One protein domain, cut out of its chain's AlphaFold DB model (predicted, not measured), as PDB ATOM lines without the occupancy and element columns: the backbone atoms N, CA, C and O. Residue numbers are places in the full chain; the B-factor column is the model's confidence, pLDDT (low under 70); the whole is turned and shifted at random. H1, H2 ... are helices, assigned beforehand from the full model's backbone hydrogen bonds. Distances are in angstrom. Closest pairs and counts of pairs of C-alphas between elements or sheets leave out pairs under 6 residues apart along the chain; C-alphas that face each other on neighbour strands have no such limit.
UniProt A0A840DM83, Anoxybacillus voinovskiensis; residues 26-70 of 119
ATOM      1  N   THR A  26      23.075  52.841  -4.878       84.62
ATOM      2  CA  THR A  26      22.809  54.066  -5.653       84.62
ATOM      3  C   THR A  26      22.369  53.771  -7.085       84.62
ATOM      4  O   THR A  26      21.627  54.574  -7.660       84.62
ATOM      5  N   SER A  27      22.761  52.616  -7.632       84.12
ATOM      6  CA  SER A  27      22.325  52.130  -8.943       84.12
ATOM      7  C   SER A  27      20.835  51.772  -8.944       84.12
ATOM      8  O   SER A  27      20.282  51.337  -7.932       84.12
ATOM      9  N   GLU A  28      20.167  51.913 -10.093       82.25
ATOM     10  CA  GLU A  28      18.749  51.551 -10.260       82.25
ATOM     11  C   GLU A  28      18.460  50.111  -9.822       82.25
ATOM     12  O   GLU A  28      17.459  49.862  -9.154       82.25
ATOM     13  N   LYS A  29      19.373  49.175 -10.115       84.94
ATOM     14  CA  LYS A  29      19.227  47.761  -9.743       84.94
ATOM     15  C   LYS A  29      19.244  47.542  -8.229       84.94
ATOM     16  O   LYS A  29      18.431  46.773  -7.725       84.94
ATOM     17  N   GLY A  30      20.120  48.230  -7.497       83.12
ATOM     18  CA  GLY A  30      20.190  48.100  -6.040       83.12
ATOM     19  C   GLY A  30      18.999  48.745  -5.334       83.12
ATOM     20  O   GLY A  30      18.498  48.189  -4.359       83.12
ATOM     21  N   LYS A  31      18.486  49.870  -5.856       85.94
ATOM     22  CA  LYS A  31      17.248  50.488  -5.348       85.94
ATOM     23  C   LYS A  31      16.044  49.575  -5.544       85.94
ATOM     24  O   LYS A  31      15.298  49.365  -4.594       85.94
ATOM     25  N   GLN A  32      15.892  49.001  -6.740       86.38
ATOM     26  CA  GLN A  32      14.815  48.055  -7.046       86.38
ATOM     27  C   GLN A  32      14.883  46.813  -6.155       86.38
ATOM     28  O   GLN A  32      13.878  46.443  -5.558       86.38
ATOM     29  N   TRP A  33      16.070  46.226  -5.984       87.94
ATOM     30  CA  TRP A  33      16.272  45.074  -5.103       87.94
ATOM     31  C   TRP A  33      15.895  45.374  -3.645       87.94
ATOM     32  O   TRP A  33      15.172  44.607  -3.012       87.94
ATOM     33  N   LEU A  34      16.317  46.524  -3.113       86.06
ATOM     34  CA  LEU A  34      15.957  46.939  -1.757       86.06
ATOM     35  C   LEU A  34      14.448  47.209  -1.619       86.06
ATOM     36  O   LEU A  34      13.856  46.929  -0.576       86.06
ATOM     37  N   GLU A  35      13.808  47.734  -2.661       86.69
ATOM     38  CA  GLU A  35      12.363  47.954  -2.698       86.69
ATOM     39  C   GLU A  35      11.579  46.629  -2.747       86.69
ATOM     40  O   GLU A  35      10.582  46.487  -2.044       86.69
ATOM     41  N   GLU A  36      12.046  45.635  -3.507       87.69
ATOM     42  CA  GLU A  36      11.482  44.277  -3.542       87.69
ATOM     43  C   GLU A  36      11.611  43.566  -2.192       87.69
ATOM     44  O   GLU A  36      10.647  42.972  -1.710       87.69
ATOM     45  N   LEU A  37      12.763  43.680  -1.530       85.19
ATOM     46  CA  LEU A  37      12.965  43.119  -0.193       85.19
ATOM     47  C   LEU A  37      12.066  43.768   0.866       85.19
ATOM     48  O   LEU A  37      11.586  43.076   1.763       85.19
ATOM     49  N   ASN A  38      11.824  45.080   0.764       83.38
ATOM     50  CA  ASN A  38      10.872  45.770   1.636       83.38
ATOM     51  C   ASN A  38       9.424  45.353   1.344       83.38
ATOM     52  O   ASN A  38       8.652  45.178   2.280       83.38
ATOM     53  N   LYS A  39       9.052  45.172   0.069       85.38
ATOM     54  CA  LYS A  39       7.707  44.716  -0.328       85.38
ATOM     55  C   LYS A  39       7.409  43.292   0.132       85.38
ATOM     56  O   LYS A  39       6.271  42.997   0.471       85.38
ATOM     57  N   ASN A  40       8.422  42.432   0.147       83.56
ATOM     58  CA  ASN A  40       8.288  41.026   0.519       83.56
ATOM     59  C   ASN A  40       8.477  40.774   2.027       83.56
ATOM     60  O   ASN A  40       8.614  39.617   2.413       83.56
ATOM     61  N   GLU A  41       8.575  41.827   2.856       80.81
ATOM     62  CA  GLU A  41       8.818  41.758   4.315       80.81
ATOM     63  C   GLU A  41      10.054  40.927   4.724       80.81
ATOM     64  O   GLU A  41      10.312  40.690   5.902       80.81
ATOM     65  N   ALA A  42      10.911  40.554   3.769       78.94
ATOM     66  CA  ALA A  42      12.085  39.711   3.994       78.94
ATOM     67  C   ALA A  42      13.137  40.388   4.892       78.94
ATOM     68  O   ALA A  42      14.032  39.733   5.427       78.94
ATOM     69  N   LEU A  43      13.027  41.709   5.069       81.38
ATOM     70  CA  LEU A  43      13.874  42.489   5.964       81.38
ATOM     71  C   LEU A  43      13.408  42.476   7.419       81.38
ATOM     72  O   LEU A  43      14.203  42.844   8.275       81.38
ATOM     73  N   GLU A  44      12.170  42.096   7.725       82.81
ATOM     74  CA  GLU A  44      11.677  42.069   9.108       82.81
ATOM     75  C   GLU A  44      12.473  41.114  10.015       82.81
ATOM     76  O   GLU A  44      13.066  41.600  10.982       82.81
ATOM     77  N   PRO A  45      12.633  39.814   9.687       85.94
ATOM     78  CA  PRO A  45      13.417  38.898  10.526       85.94
ATOM     79  C   PRO A  45      14.902  39.288  10.592       85.94
ATOM     80  O   PRO A  45      15.581  39.079  11.602       85.94
ATOM     81  N   LEU A  46      15.418  39.896   9.518       85.12
ATOM     82  CA  LEU A  46      16.786  40.401   9.474       85.12
ATOM     83  C   LEU A  46      16.963  41.621  10.386       85.12
ATOM     84  O   LEU A  46      17.981  41.728  11.062       85.12
ATOM     85  N   LYS A  47      15.982  42.529  10.430       86.00
ATOM     86  CA  LYS A  47      15.980  43.702  11.314       86.00
ATOM     87  C   LYS A  47      15.879  43.304  12.780       86.00
ATOM     88  O   LYS A  47      16.556  43.923  13.596       86.00
ATOM     89  N   GLU A  48      15.065  42.308  13.118       88.25
ATOM     90  CA  GLU A  48      14.981  41.789  14.489       88.25
ATOM     91  C   GLU A  48      16.331  41.226  14.936       88.25
ATOM     92  O   GLU A  48      16.917  41.724  15.897       88.25
ATOM     93  N   THR A  49      16.896  40.302  14.154       89.44
ATOM     94  CA  THR A  49      18.218  39.719  14.439       89.44
ATOM     95  C   THR A  49      19.301  40.803  14.511       89.44
ATOM     96  O   THR A  49      20.147  40.801  15.404       89.44
ATOM     97  N   ALA A  50      19.278  41.775  13.594       87.38
ATOM     98  CA  ALA A  50      20.232  42.878  13.597       87.38
ATOM     99  C   ALA A  50      20.104  43.760  14.848       87.38
ATOM    100  O   ALA A  50      21.125  44.187  15.389       87.38
ATOM    101  N   ASN A  51      18.884  44.027  15.325       87.62
ATOM    102  CA  ASN A  51      18.664  44.780  16.558       87.62
ATOM    103  C   ASN A  51      19.186  44.024  17.780       87.62
ATOM    104  O   ASN A  51      19.886  44.628  18.588       87.62
ATOM    105  N   GLU A  52      18.942  42.716  17.881       89.88
ATOM    106  CA  GLU A  52      19.483  41.888  18.967       89.88
ATOM    107  C   GLU A  52      21.017  41.941  18.999       89.88
ATOM    108  O   GLU A  52      21.632  42.199  20.035       89.88
ATOM    109  N   TRP A  53      21.660  41.771  17.842       87.25
ATOM    110  CA  TRP A  53      23.119  41.829  17.735       87.25
ATOM    111  C   TRP A  53      23.661  43.221  18.053       87.25
ATOM    112  O   TRP A  53      24.719  43.353  18.670       87.25
ATOM    113  N   LEU A  54      22.932  44.268  17.670       88.19
ATOM    114  CA  LEU A  54      23.271  45.651  17.975       88.19
ATOM    115  C   LEU A  54      23.123  45.960  19.470       88.19
ATOM    116  O   LEU A  54      23.945  46.695  20.019       88.19
ATOM    117  N   GLU A  55      22.128  45.397  20.148       88.81
ATOM    118  CA  GLU A  55      21.983  45.491  21.601       88.81
ATOM    119  C   GLU A  55      23.119  44.774  22.330       88.81
ATOM    120  O   GLU A  55      23.778  45.393  23.170       88.81
ATOM    121  N   ILE A  56      23.435  43.533  21.938       88.62
ATOM    122  CA  ILE A  56      24.575  42.774  22.475       88.62
ATOM    123  C   ILE A  56      25.875  43.556  22.259       88.62
ATOM    124  O   ILE A  56      26.670  43.735  23.187       88.62
ATOM    125  N   ALA A  57      26.093  44.076  21.050       85.00
ATOM    126  CA  ALA A  57      27.268  44.874  20.732       85.00
ATOM    127  C   ALA A  57      27.326  46.154  21.577       85.00
ATOM    128  O   ALA A  57      28.393  46.489  22.088       85.00
ATOM    129  N   LYS A  58      26.204  46.858  21.779       84.31
ATOM    130  CA  LYS A  58      26.129  48.040  22.655       84.31
ATOM    131  C   LYS A  58      26.458  47.697  24.103       84.31
ATOM    132  O   LYS A  58      27.190  48.448  24.746       84.31
ATOM    133  N   GLU A  59      25.929  46.596  24.627       84.12
ATOM    134  CA  GLU A  59      26.182  46.152  25.998       84.12
ATOM    135  C   GLU A  59      27.663  45.807  26.196       84.12
ATOM    136  O   GLU A  59      28.324  46.372  27.071       84.12
ATOM    137  N   LYS A  60      28.230  44.992  25.300       82.75
ATOM    138  CA  LYS A  60      29.651  44.622  25.330       82.75
ATOM    139  C   LYS A  60      30.573  45.811  25.083       82.75
ATOM    140  O   LYS A  60      31.603  45.933  25.740       82.75
ATOM    141  N   THR A  61      30.186  46.746  24.218       79.38
ATOM    142  CA  THR A  61      30.943  47.987  24.004       79.38
ATOM    143  C   THR A  61      30.957  48.845  25.264       79.38
ATOM    144  O   THR A  61      32.007  49.371  25.613       79.38
ATOM    145  N   LYS A  62      29.840  48.958  26.000       76.00
ATOM    146  CA  LYS A  62      29.801  49.669  27.291       76.00
ATOM    147  C   LYS A  62      30.671  48.994  28.351       76.00
ATOM    148  O   LYS A  62      31.293  49.695  29.145       76.00
ATOM    149  N   GLU A  63      30.715  47.662  28.386       71.81
ATOM    150  CA  GLU A  63      31.615  46.915  29.274       71.81
ATOM    151  C   GLU A  63      33.084  47.209  28.941       71.81
ATOM    152  O   GLU A  63      33.850  47.579  29.827       71.81
ATOM    153  N   VAL A  64      33.465  47.134  27.662       67.44
ATOM    154  CA  VAL A  64      34.840  47.385  27.197       67.44
ATOM    155  C   VAL A  64      35.237  48.860  27.351       67.44
ATOM    156  O   VAL A  64      36.363  49.156  27.747       67.44
ATOM    157  N   ALA A  65      34.307  49.794  27.138       63.88
ATOM    158  CA  ALA A  65      34.522  51.234  27.296       63.88
ATOM    159  C   ALA A  65      34.825  51.659  28.742       63.88
ATOM    160  O   ALA A  65      35.401  52.720  28.958       63.88
ATOM    161  N   LYS A  66      34.473  50.849  29.751       64.31
ATOM    162  CA  LYS A  66      34.874  51.106  31.148       64.31
ATOM    163  C   LYS A  66      36.361  50.836  31.386       64.31
ATOM    164  O   LYS A  66      36.940  51.415  32.300       64.31
ATOM    165  N   PHE A  67      36.968  49.964  30.583       59.53
ATOM    166  CA  PHE A  67      38.370  49.550  30.712       59.53
ATOM    167  C   PHE A  67      39.294  50.206  29.682       59.53
ATOM    168  O   PHE A  67      40.513  50.160  29.833       59.53
ATOM    169  N   VAL A  68      38.731  50.832  28.651       55.09
ATOM    170  CA  VAL A  68      39.465  51.569  27.624       55.09
ATOM    171  C   VAL A  68      39.026  53.028  27.704       55.09
ATOM    172  O   VAL A  68      37.848  53.291  27.474       55.09
ATOM    173  N   PRO A  69      39.913  53.996  28.009       52.28
ATOM    174  CA  PRO A  69      39.573  55.406  27.891       52.28
ATOM    175  C   PRO A  69      39.354  55.709  26.406       52.28
ATOM    176  O   PRO A  69      40.290  55.997  25.664       52.28
ATOM    177  N   ILE A  70      38.107  55.587  25.955       55.66
ATOM    178  CA  ILE A  70      37.687  56.050  24.641       55.66
ATOM    179  C   ILE A  70      37.749  57.570  24.739       55.66
ATOM    180  O   ILE A  70      36.852  58.202  25.296       55.66
TER     181      ILE A  70
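Overview. This is residues 26 to 70 of the 119 residues of a protein of Anoxybacillus voinovskiensis (UniProt A0A840DM83). The printed part is an open L of two helices: the shorter H1 makes one arm, a tight link turns the corner, and the longer H2 makes the other arm, with a short tail after it. The 45 printed residues hold two named helices, H1 then H2, and no named strand; the class is all helix. The whole is extended, with a radius of gyration of the C-alphas of 16.5 A, and only just flat, spanning 45 by 23 by 6 A.

Arrangement. H1, residues 28 to 39, and H2, residues 44 to 65, are only just apart, their closest C-alphas 8.4 A from each other. A tight link of 4 residues joins them. In both helices each O i to N i+4 pair is within hydrogen-bond range.

Along the chain. H1 begins at C-alpha 28 (18.749, 51.551, -10.260) and measures 16.3 A from first to last C-alpha. H2 measures 30.6 A and ends at C-alpha 65 (34.522, 51.234, 27.296).

Size, cuts and confidence. The C-alphas farthest apart, those of Glu 28 and Phe 67, are 45.5 A apart. The printed part has no cut. Residues 64 to 70 have pLDDT under 70.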